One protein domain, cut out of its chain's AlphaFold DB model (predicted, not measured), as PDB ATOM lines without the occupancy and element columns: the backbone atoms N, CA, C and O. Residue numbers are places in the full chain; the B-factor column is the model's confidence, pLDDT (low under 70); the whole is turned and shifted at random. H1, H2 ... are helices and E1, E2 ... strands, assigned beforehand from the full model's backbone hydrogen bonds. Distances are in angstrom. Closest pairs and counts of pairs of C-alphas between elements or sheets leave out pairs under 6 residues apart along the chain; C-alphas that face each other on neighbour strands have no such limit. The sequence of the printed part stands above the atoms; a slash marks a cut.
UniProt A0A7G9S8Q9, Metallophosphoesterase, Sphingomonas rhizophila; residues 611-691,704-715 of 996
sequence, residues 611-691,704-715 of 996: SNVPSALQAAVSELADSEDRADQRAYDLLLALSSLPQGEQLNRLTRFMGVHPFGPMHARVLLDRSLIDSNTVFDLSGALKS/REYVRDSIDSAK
ATOM      1  N   SER A 611      66.394 -83.622  49.670       48.12
ATOM      2  CA  SER A 611      66.459 -85.010  50.148       48.12
ATOM      3  C   SER A 611      65.749 -86.006  49.218       48.12
ATOM      4  O   SER A 611      66.026 -87.197  49.297       48.12
ATOM      5  N   ASN A 612      64.880 -85.531  48.312       58.31
ATOM      6  CA  ASN A 612      64.020 -86.364  47.465       58.31
ATOM      7  C   ASN A 612      63.996 -85.902  45.988       58.31
ATOM      8  O   ASN A 612      62.927 -85.611  45.450       58.31
ATOM      9  N   VAL A 613      65.147 -85.814  45.305       68.12
ATOM     10  CA  VAL A 613      65.143 -85.677  43.829       68.12
ATOM     11  C   VAL A 613      64.823 -87.032  43.199       68.12
ATOM     12  O   VAL A 613      65.565 -87.984  43.458       68.12
ATOM     13  N   PRO A 614      63.806 -87.143  42.325       74.88
ATOM     14  CA  PRO A 614      63.548 -88.374  41.584       74.88
ATOM     15  C   PRO A 614      64.790 -88.836  40.812       74.88
ATOM     16  O   PRO A 614      65.398 -88.050  40.083       74.88
ATOM     17  N   SER A 615      65.157 -90.114  40.923       76.88
ATOM     18  CA  SER A 615      66.320 -90.689  40.223       76.88
ATOM     19  C   SER A 615      66.250 -90.490  38.704       76.88
ATOM     20  O   SER A 615      67.266 -90.221  38.068       76.88
ATOM     21  N   ALA A 616      65.043 -90.528  38.132       74.88
ATOM     22  CA  ALA A 616      64.798 -90.254  36.717       74.88
ATOM     23  C   ALA A 616      65.187 -88.821  36.301       74.88
ATOM     24  O   ALA A 616      65.741 -88.627  35.219       74.88
ATOM     25  N   LEU A 617      64.946 -87.820  37.159       84.44
ATOM     26  CA  LEU A 617      65.364 -86.438  36.907       84.44
ATOM     27  C   LEU A 617      66.893 -86.312  36.961       84.44
ATOM     28  O   LEU A 617      67.491 -85.677  36.092       84.44
ATOM     29  N   GLN A 618      67.529 -86.964  37.940       85.50
ATOM     30  CA  GLN A 618      68.990 -86.975  38.060       85.50
ATOM     31  C   GLN A 618      69.646 -87.578  36.813       85.50
ATOM     32  O   GLN A 618      70.567 -86.986  36.248       85.50
ATOM     33  N   ALA A 619      69.130 -88.716  36.343       84.00
ATOM     34  CA  ALA A 619      69.615 -89.379  35.139       84.00
ATOM     35  C   ALA A 619      69.455 -88.499  33.887       84.00
ATOM     36  O   ALA A 619      70.418 -88.331  33.145       84.00
ATOM     37  N   ALA A 620      68.285 -87.878  33.688       85.81
ATOM     38  CA  ALA A 620      68.005 -87.050  32.509       85.81
ATOM     39  C   ALA A 620      68.915 -85.812  32.400       85.81
ATOM     40  O   ALA A 620      69.295 -85.408  31.301       85.81
ATOM     41  N   VAL A 621      69.266 -85.197  33.532       90.31
ATOM     42  CA  VAL A 621      70.187 -84.050  33.557       90.31
ATOM     43  C   VAL A 621      71.641 -84.507  33.415       90.31
ATOM     44  O   VAL A 621      72.388 -83.873  32.671       90.31
ATOM     45  N   SER A 622      72.035 -85.603  34.075       88.06
ATOM     46  CA  SER A 622      73.407 -86.137  34.005       88.06
ATOM     47  C   SER A 622      73.758 -86.607  32.593       88.06
ATOM     48  O   SER A 622      74.832 -86.296  32.093       88.06
ATOM     49  N   GLU A 623      72.817 -87.253  31.896       88.44
ATOM     50  CA  GLU A 623      72.969 -87.660  30.492       88.44
ATOM     51  C   GLU A 623      73.330 -86.470  29.586       88.44
ATOM     52  O   GLU A 623      74.218 -86.576  28.745       88.44
ATOM     53  N   LEU A 624      72.676 -85.315  29.774       91.12
ATOM     54  CA  LEU A 624      72.965 -84.103  29.002       91.12
ATOM     55  C   LEU A 624      74.286 -83.444  29.409       91.12
ATOM     56  O   LEU A 624      74.988 -82.908  28.551       91.12
ATOM     57  N   ALA A 625      74.598 -83.450  30.706       90.38
ATOM     58  CA  ALA A 625      75.814 -82.847  31.241       90.38
ATOM     59  C   ALA A 625      77.077 -83.602  30.785       90.38
ATOM     60  O   ALA A 625      78.063 -82.962  30.416       90.38
ATOM     61  N   ASP A 626      77.015 -84.936  30.752       91.25
ATOM     62  CA  ASP A 626      78.144 -85.822  30.443       91.25
ATOM     63  C   ASP A 626      78.228 -86.221  28.954       91.25
ATOM     64  O   ASP A 626      79.174 -86.896  28.545       91.25
ATOM     65  N   SER A 627      77.267 -85.802  28.118       92.12
ATOM     66  CA  SER A 627      77.234 -86.145  26.689       92.12
ATOM     67  C   SER A 627      78.445 -85.592  25.923       92.12
ATOM     68  O   SER A 627      78.827 -84.425  26.056       92.12
ATOM     69  N   GLU A 628      79.026 -86.417  25.045       89.81
ATOM     70  CA  GLU A 628      80.056 -85.995  24.085       89.81
ATOM     71  C   GLU A 628      79.459 -85.285  22.851       89.81
ATOM     72  O   GLU A 628      80.194 -84.664  22.071       89.81
ATOM     73  N   ASP A 629      78.133 -85.344  22.655       92.50
ATOM     74  CA  ASP A 629      77.475 -84.668  21.540       92.50
ATOM     75  C   ASP A 629      77.361 -83.154  21.775       92.50
ATOM     76  O   ASP A 629      76.846 -82.651  22.775       92.50
ATOM     77  N   ARG A 630      77.780 -82.382  20.769       89.81
ATOM     78  CA  ARG A 630      77.736 -80.916  20.798       89.81
ATOM     79  C   ARG A 630      76.318 -80.352  20.783       89.81
ATOM     80  O   ARG A 630      76.170 -79.152  21.040       89.81
ATOM     81  N   ALA A 631      75.309 -81.109  20.348       89.12
ATOM     82  CA  ALA A 631      73.920 -80.654  20.402       89.12
ATOM     83  C   ALA A 631      73.357 -80.787  21.824       89.12
ATOM     84  O   ALA A 631      72.776 -79.818  22.319       89.12
ATOM     85  N   ASP A 632      73.623 -81.908  22.494       91.38
ATOM     86  CA  ASP A 632      73.231 -82.153  23.888       91.38
ATOM     87  C   ASP A 632      73.937 -81.209  24.861       91.38
ATOM     88  O   ASP A 632      73.270 -80.557  25.662       91.38
ATOM     89  N   GLN A 633      75.250 -80.994  24.710       92.56
ATOM     90  CA  GLN A 633      75.971 -79.995  25.515       92.56
ATOM     91  C   GLN A 633      75.374 -78.586  25.361       92.56
ATOM     92  O   GLN A 633      75.302 -77.811  26.314       92.56
ATOM     93  N   ARG A 634      74.891 -78.241  24.158       93.50
ATOM     94  CA  ARG A 634      74.209 -76.959  23.916       93.50
ATOM     95  C   ARG A 634      72.798 -76.914  24.493       93.50
ATOM     96  O   ARG A 634      72.343 -75.830  24.858       93.50
ATOM     97  N   ALA A 635      72.104 -78.046  24.561       95.44
ATOM     98  CA  ALA A 635      70.842 -78.159  25.281       95.44
ATOM     99  C   ALA A 635      71.064 -78.000  26.790       95.44
ATOM    100  O   ALA A 635      70.344 -77.229  27.419       95.44
ATOM    101  N   TYR A 636      72.116 -78.605  27.344       96.06
ATOM    102  CA  TYR A 636      72.511 -78.410  28.736       96.06
ATOM    103  C   TYR A 636      72.858 -76.942  29.038       96.06
ATOM    104  O   TYR A 636      72.330 -76.365  29.983       96.06
ATOM    105  N   ASP A 637      73.634 -76.267  28.184       95.06
ATOM    106  CA  ASP A 637      73.910 -74.827  28.326       95.06
ATOM    107  C   ASP A 637      72.636 -73.957  28.276       95.06
ATOM    108  O   ASP A 637      72.552 -72.930  28.960       95.06
ATOM    109  N   LEU A 638      71.637 -74.340  27.470       96.56
ATOM    110  CA  LEU A 638      70.331 -73.675  27.437       96.56
ATOM    111  C   LEU A 638      69.546 -73.926  28.733       96.56
ATOM    112  O   LEU A 638      68.935 -72.991  29.249       96.56
ATOM    113  N   LEU A 639      69.591 -75.147  29.272       96.69
ATOM    114  CA  LEU A 639      68.990 -75.494  30.560       96.69
ATOM    115  C   LEU A 639      69.625 -74.682  31.694       96.69
ATOM    116  O   LEU A 639      68.904 -74.088  32.492       96.69
ATOM    117  N   LEU A 640      70.955 -74.556  31.710       95.25
ATOM    118  CA  LEU A 640      71.685 -73.702  32.649       95.25
ATOM    119  C   LEU A 640      71.249 -72.236  32.535       95.25
ATOM    120  O   LEU A 640      70.956 -71.600  33.548       95.25
ATOM    121  N   ALA A 641      71.144 -71.700  31.315       95.00
ATOM    122  CA  ALA A 641      70.673 -70.335  31.093       95.00
ATOM    123  C   ALA A 641      69.248 -70.123  31.633       95.00
ATOM    124  O   ALA A 641      69.003 -69.176  32.381       95.00
ATOM    125  N   LEU A 642      68.325 -71.025  31.300       95.38
ATOM    126  CA  LEU A 642      66.934 -70.960  31.744       95.38
ATOM    127  C   LEU A 642      66.787 -71.188  33.257       95.38
ATOM    128  O   LEU A 642      65.954 -70.540  33.879       95.38
ATOM    129  N   SER A 643      67.633 -72.014  33.882       93.69
ATOM    130  CA  SER A 643      67.616 -72.247  35.336       93.69
ATOM    131  C   SER A 643      67.927 -70.984  36.151       93.69
ATOM    132  O   SER A 643      67.548 -70.872  37.316       93.69
ATOM    133  N   SER A 644      68.590 -69.995  35.541       92.62
ATOM    134  CA  SER A 644      68.831 -68.695  36.175       92.62
ATOM    135  C   SER A 644      67.612 -67.765  36.157       92.62
ATOM    136  O   SER A 644      67.607 -66.781  36.897       92.62
ATOM    137  N   LEU A 645      66.580 -68.094  35.369       93.44
ATOM    138  CA  LEU A 645      65.383 -67.294  35.105       93.44
ATOM    139  C   LEU A 645      64.121 -68.086  35.516       93.44
ATOM    140  O   LEU A 645      63.571 -68.813  34.689       93.44
ATOM    141  N   PRO A 646      63.640 -67.968  36.770       88.75
ATOM    142  CA  PRO A 646      62.542 -68.789  37.300       88.75
ATOM    143  C   PRO A 646      61.254 -68.758  36.476       88.75
ATOM    144  O   PRO A 646      60.603 -69.782  36.306       88.75
ATOM    145  N   GLN A 647      60.915 -67.595  35.913       89.19
ATOM    146  CA  GLN A 647      59.728 -67.408  35.074       89.19
ATOM    147  C   GLN A 647      60.008 -67.655  33.585       89.19
ATOM    148  O   GLN A 647      59.177 -67.355  32.724       89.19
ATOM    149  N   GLY A 648      61.187 -68.198  33.270       92.06
ATOM    150  CA  GLY A 648      61.602 -68.563  31.925       92.06
ATOM    151  C   GLY A 648      61.823 -67.379  30.995       92.06
ATOM    152  O   GLY A 648      61.792 -66.216  31.398       92.06
ATOM    153  N   GLU A 649      62.087 -67.668  29.723       92.69
ATOM    154  CA  GLU A 649      62.361 -66.636  28.720       92.69
ATOM    155  C   GLU A 649      62.096 -67.137  27.296       92.69
ATOM    156  O   GLU A 649      62.007 -68.337  27.024       92.69
ATOM    157  N   GLN A 650      61.956 -66.205  26.356       91.31
ATOM    158  CA  GLN A 650      61.796 -66.532  24.944       91.31
ATOM    159  C   GLN A 650      63.122 -67.001  24.319       91.31
ATOM    160  O   GLN A 650      64.166 -66.350  24.437       91.31
ATOM    161  N   LEU A 651      63.077 -68.102  23.561       91.94
ATOM    162  CA  LEU A 651      64.262 -68.704  22.931       91.94
ATOM    163  C   LEU A 651      65.008 -67.746  21.979       91.94
ATOM    164  O   LEU A 651      66.237 -67.752  21.910       91.94
ATOM    165  N   ASN A 652      64.270 -66.902  21.253       89.50
ATOM    166  CA  ASN A 652      64.827 -65.888  20.348       89.50
ATOM    167  C   ASN A 652      65.664 -64.823  21.082       89.50
ATOM    168  O   ASN A 652      66.568 -64.236  20.491       89.50
ATOM    169  N   ARG A 653      65.382 -64.568  22.363       90.12
ATOM    170  CA  ARG A 653      66.140 -63.625  23.188       90.12
ATOM    171  C   ARG A 653      67.358 -64.288  23.815       90.12
ATOM    172  O   ARG A 653      68.399 -63.650  23.939       90.12
ATOM    173  N   LEU A 654      67.250 -65.574  24.141       92.31
ATOM    174  CA  LEU A 654      68.349 -66.354  24.704       92.31
ATOM    175  C   LEU A 654      69.386 -66.796  23.676       92.31
ATOM    176  O   LEU A 654      70.426 -67.312  24.071       92.31
ATOM    177  N   THR A 655      69.155 -66.579  22.377       90.12
ATOM    178  CA  THR A 655      69.975 -67.139  21.293       90.12
ATOM    179  C   THR A 655      71.478 -67.011  21.532       90.12
ATOM    180  O   THR A 655      72.181 -67.954  21.230       90.12
ATOM    181  N   ARG A 656      71.995 -65.912  22.096       89.44
ATOM    182  CA  ARG A 656      73.439 -65.738  22.374       89.44
ATOM    183  C   ARG A 656      73.781 -65.567  23.856       89.44
ATOM    184  O   ARG A 656      74.817 -65.002  24.184       89.44
ATOM    185  N   PHE A 657      72.925 -66.050  24.751       92.44
ATOM    186  CA  PHE A 657      73.088 -65.868  26.194       92.44
ATOM    187  C   PHE A 657      74.423 -66.431  26.711       92.44
ATOM    188  O   PHE A 657      75.141 -65.758  27.448       92.44
ATOM    189  N   MET A 658      74.802 -67.642  26.283       88.44
ATOM    190  CA  MET A 658      76.049 -68.274  26.734       88.44
ATOM    191  C   MET A 658      77.300 -67.827  25.966       88.44
ATOM    192  O   MET A 658      78.406 -68.127  26.421       88.44
ATOM    193  N   GLY A 659      77.162 -67.055  24.882       84.38
ATOM    194  CA  GLY A 659      78.279 -66.529  24.097       84.38
ATOM    195  C   GLY A 659      78.043 -66.602  22.586       84.38
ATOM    196  O   GLY A 659      76.959 -66.308  22.084       84.38
ATOM    197  N   VAL A 660      79.087 -66.967  21.841       82.75
ATOM    198  CA  VAL A 660      79.094 -66.933  20.366       82.75
ATOM    199  C   VAL A 660      78.281 -68.052  19.709       82.75
ATOM    200  O   VAL A 660      77.809 -67.876  18.585       82.75
ATOM    201  N   HIS A 661      78.110 -69.190  20.386       86.81
ATOM    202  CA  HIS A 661      77.383 -70.340  19.856       86.81
ATOM    203  C   HIS A 661      75.882 -70.193  20.122       86.81
ATOM    204  O   HIS A 661      75.489 -70.135  21.286       86.81
ATOM    205  N   PRO A 662      75.040 -70.116  19.073       91.25
ATOM    206  CA  PRO A 662      73.649 -69.769  19.272       91.25
ATOM    207  C   PRO A 662      72.789 -70.950  19.733       91.25
ATOM    208  O   PRO A 662      72.962 -72.074  19.253       91.25
ATOM    209  N   PHE A 663      71.798 -70.677  20.583       94.69
ATOM    210  CA  PHE A 663      70.706 -71.606  20.855       94.69
ATOM    211  C   PHE A 663      69.675 -71.591  19.725       94.69
ATOM    212  O   PHE A 663      69.302 -70.531  19.226       94.69
ATOM    213  N   GLY A 664      69.201 -72.775  19.336       92.06
ATOM    214  CA  GLY A 664      68.170 -72.944  18.318       92.06
ATOM    215  C   GLY A 664      67.044 -73.867  18.788       92.06
ATOM    216  O   GLY A 664      67.168 -74.500  19.838       92.06
ATOM    217  N   PRO A 665      65.956 -73.982  18.003       93.06
ATOM    218  CA  PRO A 665      64.797 -74.807  18.351       93.06
ATOM    219  C   PRO A 665      65.132 -76.271  18.639       93.06
ATOM    220  O   PRO A 665      64.457 -76.892  19.452       93.06
ATOM    221  N   MET A 666      66.182 -76.813  18.014       92.31
ATOM    222  CA  MET A 666      66.617 -78.190  18.252       92.31
ATOM    223  C   MET A 666      67.076 -78.424  19.697       92.31
ATOM    224  O   MET A 666      66.705 -79.430  20.281       92.31
ATOM    225  N   HIS A 667      67.791 -77.472  20.307       94.12
ATOM    226  CA  HIS A 667      68.244 -77.609  21.695       94.12
ATOM    227  C   HIS A 667      67.063 -77.513  22.671       94.12
ATOM    228  O   HIS A 667      66.992 -78.261  23.635       94.12
ATOM    229  N   ALA A 668      66.098 -76.627  22.396       92.94
ATOM    230  CA  ALA A 668      64.869 -76.553  23.186       92.94
ATOM    231  C   ALA A 668      64.024 -77.831  23.050       92.94
ATOM    232  O   ALA A 668      63.400 -78.253  24.016       92.94
ATOM    233  N   ARG A 669      64.020 -78.467  21.870       90.12
ATOM    234  CA  ARG A 669      63.332 -79.744  21.652       90.12
ATOM    235  C   ARG A 669      63.958 -80.876  22.463       90.12
ATOM    236  O   ARG A 669      63.218 -81.558  23.144       90.12
ATOM    237  N   VAL A 670      65.289 -80.978  22.504       89.75
ATOM    238  CA  VAL A 670      66.008 -81.946  23.360       89.75
ATOM    239  C   VAL A 670      65.595 -81.840  24.836       89.75
ATOM    240  O   VAL A 670      65.460 -82.863  25.504       89.75
ATOM    241  N   LEU A 671      65.368 -80.619  25.337       92.31
ATOM    242  CA  LEU A 671      64.917 -80.380  26.714       92.31
ATOM    243  C   LEU A 671      63.422 -80.679  26.921       92.31
ATOM    244  O   LEU A 671      63.058 -81.263  27.939       92.31
ATOM    245  N   LEU A 672      62.560 -80.299  25.967       87.62
ATOM    246  CA  LEU A 672      61.122 -80.619  25.990       87.62
ATOM    247  C   LEU A 672      60.896 -82.133  25.938       87.62
ATOM    248  O   LEU A 672      60.109 -82.674  26.706       87.62
ATOM    249  N   ASP A 673      61.644 -82.820  25.079       82.12
ATOM    250  CA  ASP A 673      61.602 -84.270  24.908       82.12
ATOM    251  C   ASP A 673      62.186 -85.011  26.118       82.12
ATOM    252  O   ASP A 673      62.190 -86.230  26.112       82.12
ATOM    253  N   ARG A 674      62.698 -84.324  27.147       82.81
ATOM    254  CA  ARG A 674      63.118 -84.918  28.430       82.81
ATOM    255  C   ARG A 674      62.304 -84.390  29.621       82.81
ATOM    256  O   ARG A 674      62.662 -84.670  30.762       82.81
ATOM    257  N   SER A 675      61.234 -83.621  29.376       84.06
ATOM    258  CA  SER A 675      60.446 -82.919  30.408       84.06
ATOM    259  C   SER A 675      61.321 -82.094  31.367       84.06
ATOM    260  O   SER A 675      61.103 -82.064  32.576       84.06
ATOM    261  N   LEU A 676      62.371 -81.457  30.832       90.19
ATOM    262  CA  LEU A 676      63.255 -80.565  31.594       90.19
ATOM    263  C   LEU A 676      62.850 -79.093  31.455       90.19
ATOM    264  O   LEU A 676      63.304 -78.258  32.235       90.19
ATOM    265  N   ILE A 677      62.019 -78.770  30.458       91.56
ATOM    266  CA  ILE A 677      61.414 -77.450  30.270       91.56
ATOM    267  C   ILE A 677      59.965 -77.579  29.800       91.56
ATOM    268  O   ILE A 677      59.628 -78.531  29.104       91.56
ATOM    269  N   ASP A 678      59.170 -76.550  30.073       86.25
ATOM    270  CA  ASP A 678      57.817 -76.349  29.560       86.25
ATOM    271  C   ASP A 678      57.749 -75.173  28.587       86.25
ATOM    272  O   ASP A 678      58.609 -74.288  28.578       86.25
ATOM    273  N   SER A 679      56.682 -75.128  27.779       85.94
ATOM    274  CA  SER A 679      56.380 -73.975  26.926       85.94
ATOM    275  C   SER A 679      55.078 -73.294  27.338       85.94
ATOM    276  O   SER A 679      54.007 -73.884  27.188       85.94
ATOM    277  N   ASN A 680      55.159 -72.029  27.746       80.88
ATOM    278  CA  ASN A 680      53.998 -71.211  28.087       80.88
ATOM    279  C   ASN A 680      53.720 -70.177  26.997       80.88
ATOM    280  O   ASN A 680      54.634 -69.564  26.443       80.88
ATOM    281  N   THR A 681      52.443 -69.975  26.675       77.38
ATOM    282  CA  THR A 681      52.033 -68.912  25.751       77.38
ATOM    283  C   THR A 681      52.041 -67.586  26.498       77.38
ATOM    284  O   THR A 681      51.326 -67.416  27.483       77.38
ATOM    285  N   VAL A 682      52.842 -66.640  26.017       69.75
ATOM    286  CA  VAL A 682      52.895 -65.279  26.542       69.75
ATOM    287  C   VAL A 682      51.893 -64.437  25.768       69.75
ATOM    288  O   VAL A 682      52.016 -64.262  24.553       69.75
ATOM    289  N   PHE A 683      50.901 -63.905  26.476       61.34
ATOM    290  CA  PHE A 683      49.953 -62.959  25.906       61.34
ATOM    291  C   PHE A 683      50.554 -61.560  25.946       61.34
ATOM    292  O   PHE A 683      50.726 -60.984  27.016       61.34
ATOM    293  N   ASP A 684      50.876 -61.016  24.774       58.75
ATOM    294  CA  ASP A 684      51.342 -59.640  24.672       58.75
ATOM    295  C   ASP A 684      50.165 -58.671  24.836       58.75
ATOM    296  O   ASP A 684      49.390 -58.425  23.909       58.75
ATOM    297  N   LEU A 685      50.041 -58.105  26.035       56.19
ATOM    298  CA  LEU A 685      49.041 -57.085  26.344       56.19
ATOM    299  C   LEU A 685      49.326 -55.753  25.629       56.19
ATOM    300  O   LEU A 685      48.437 -54.906  25.544       56.19
ATOM    301  N   SER A 686      50.535 -55.557  25.084       53.78
ATOM    302  CA  SER A 686      50.939 -54.318  24.411       53.78
ATOM    303  C   SER A 686      50.444 -54.204  22.960       53.78
ATOM    304  O   SER A 686      50.444 -53.102  22.397       53.78
ATOM    305  N   GLY A 687      49.953 -55.304  22.368       48.25
ATOM    306  CA  GLY A 687      49.593 -55.408  20.952       48.25
ATOM    307  C   GLY A 687      48.176 -55.924  20.691       48.25
ATOM    308  O   GLY A 687      48.009 -57.015  20.155       48.25
ATOM    309  N   ALA A 688      47.149 -55.109  20.950       37.81
ATOM    310  CA  ALA A 688      45.727 -55.436  20.736       37.81
ATOM    311  C   ALA A 688      45.295 -55.780  19.279       37.81
ATOM    312  O   ALA A 688      44.103 -55.865  19.007       37.81
ATOM    313  N   LEU A 689      46.209 -55.976  18.316       37.97
ATOM    314  CA  LEU A 689      45.867 -56.223  16.901       37.97
ATOM    315  C   LEU A 689      46.756 -57.232  16.149       37.97
ATOM    316  O   LEU A 689      46.563 -57.426  14.948       37.97
ATOM    317  N   LYS A 690      47.702 -57.917  16.801       40.72
ATOM    318  CA  LYS A 690      48.401 -59.064  16.196       40.72
ATOM    319  C   LYS A 690      48.632 -60.121  17.261       40.72
ATOM    320  O   LYS A 690      49.481 -59.944  18.122       40.72
ATOM    321  N   SER A 691      47.895 -61.222  17.171       40.12
ATOM    322  CA  SER A 691      48.110 -62.445  17.941       40.12
ATOM    323  C   SER A 691      49.481 -63.049  17.616       40.12
ATOM    324  O   SER A 691      49.610 -64.002  16.849       40.12
ATOM    325  N   ARG A 704      64.764 -76.958  38.147       90.62
ATOM    326  CA  ARG A 704      65.565 -75.752  38.367       90.62
ATOM    327  C   ARG A 704      66.402 -75.846  39.637       90.62
ATOM    328  O   ARG A 704      67.588 -75.535  39.587       90.62
ATOM    329  N   GLU A 705      65.805 -76.289  40.739       86.38
ATOM    330  CA  GLU A 705      66.511 -76.470  42.012       86.38
ATOM    331  C   GLU A 705      67.642 -77.491  41.885       86.38
ATOM    332  O   GLU A 705      68.773 -77.192  42.251       86.38
ATOM    333  N   TYR A 706      67.371 -78.650  41.277       88.00
ATOM    334  CA  TYR A 706      68.390 -79.677  41.073       88.00
ATOM    335  C   TYR A 706      69.532 -79.213  40.152       88.00
ATOM    336  O   TYR A 706      70.708 -79.408  40.455       88.00
ATOM    337  N   VAL A 707      69.216 -78.549  39.035       90.56
ATOM    338  CA  VAL A 707      70.234 -78.017  38.112       90.56
ATOM    339  C   VAL A 707      71.114 -76.969  38.796       90.56
ATOM    340  O   VAL A 707      72.318 -76.945  38.565       90.56
ATOM    341  N   ARG A 708      70.544 -76.110  39.648       87.56
ATOM    342  CA  ARG A 708      71.322 -75.109  40.388       87.56
ATOM    343  C   ARG A 708      72.168 -75.714  41.512       87.56
ATOM    344  O   ARG A 708      73.257 -75.210  41.745       87.56
ATOM    345  N   ASP A 709      71.692 -76.773  42.162       85.50
ATOM    346  CA  ASP A 709      72.416 -77.488  43.227       85.50
ATOM    347  C   ASP A 709      73.546 -78.380  42.676       85.50
ATOM    348  O   ASP A 709      74.594 -78.536  43.295       85.50
ATOM    349  N   SER A 710      73.372 -78.920  41.465       86.44
ATOM    350  CA  SER A 710      74.364 -79.783  40.798       86.44
ATOM    351  C   SER A 710      75.579 -79.048  40.217       86.44
ATOM    352  O   SER A 710      76.571 -79.696  39.877       86.44
ATOM    353  N   ILE A 711      75.537 -77.717  40.089       89.19
ATOM    354  CA  ILE A 711      76.656 -76.918  39.573       89.19
ATOM    355  C   ILE A 711      77.452 -76.269  40.702       89.19
ATOM    356  O   ILE A 711      76.914 -75.890  41.738       89.19
ATOM    357  N   ASP A 712      78.752 -76.069  40.480       88.31
ATOM    358  CA  ASP A 712      79.575 -75.357  41.453       88.31
ATOM    359  C   ASP A 712      79.201 -73.860  41.566       88.31
ATOM    360  O   ASP A 712      78.667 -73.229  40.641       88.31
ATOM    361  N   SER A 713      79.527 -73.267  42.719       85.50
ATOM    362  CA  SER A 713      79.231 -71.860  43.022       85.50
ATOM    363  C   SER A 713      79.861 -70.881  42.014       85.50
ATOM    364  O   SER A 713      79.247 -69.873  41.652       85.50
ATOM    365  N   ALA A 714      81.046 -71.185  41.467       89.00
ATOM    366  CA  ALA A 714      81.713 -70.311  40.498       89.00
ATOM    367  C   ALA A 714      80.970 -70.278  39.150       89.00
ATOM    368  O   ALA A 714      80.807 -69.214  38.537       89.00
ATOM    369  N   LYS A 715      80.480 -71.433  38.694       90.69
ATOM    370  CA  LYS A 715      79.664 -71.586  37.495       90.69
ATOM    371  C   LYS A 715      78.311 -70.913  37.682       90.69
ATOM    372  O   LYS A 715      77.923 -70.136  36.804       90.69
TER     373      LYS A 715
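AT A GLANCE: This is residues 611 to 691 and 704 to 715 of the 996 residues of the protein "Metallophosphoesterase" of Sphingomonas rhizophila (UniProt A0A7G9S8Q9). Helix H2 is the core of a small cluster, with H1, H4 and H5 packed crosswise on it; past strand E1, residues 684 to 690 stick out. The printed part has 93 residues, with five named helices and one named strand in the order H1 H2 H3 H4 E1 H5; of the 49 residues in named elements helices hold 44, and the class is mostly helix. It is only just compact, close to loose: radius of gyration of the C-alphas 14.6 A, spans 46 by 32 by 27 A.

HOW THE PARTS SIT: H1, residues 615 to 626, touches the hub H2, residues 630 to 643, at a steep tilt of 59 degrees, with residues 621 to 626 alone; the closest C-alphas, of Leu 624 and Asp 632, are 5.5 A apart. H3, residues 651 to 654, is close to H2 but not clearly touching; the closest C-alphas, of Ala 641 and Leu 654, are 7.9 A apart. H4, residues 665 to 672, touches H2 at a steep tilt of 67 degrees; the closest C-alphas are those of Ala 635 and His 667, 4.5 A. E1, residues 678 to 682, pairs with no named strand. H5, residues 704 to 709, touches residues 640 to 643 of H2 alone, about perpendicular at 80 degrees; the closest C-alphas are those of Ser 643 and Arg 704, 5.1 A. Each O i to N i+4 pair is within hydrogen-bond range in H2, H4 and H5, 7 of 8 in H1; H3 is too short for one.

IN THESE COORDINATES: H1, 16.1 A long, begins at C-alpha 615 (66.320, -90.689, 40.223). H2 is 19.7 A long, E1 12.5 A. H5 ends at C-alpha 709 (72.416, -77.488, 43.227).

THE WHOLE: The C-alphas farthest apart, of Ser 611 and Leu 689, are 48.6 A apart. Residues 692 to 703 are not printed, a gap of 30.0 A between C-alphas 691 and 704. Of the links printed whole, none is long. pLDDT is under 70 at residues 611 to 613 and 682 to 691.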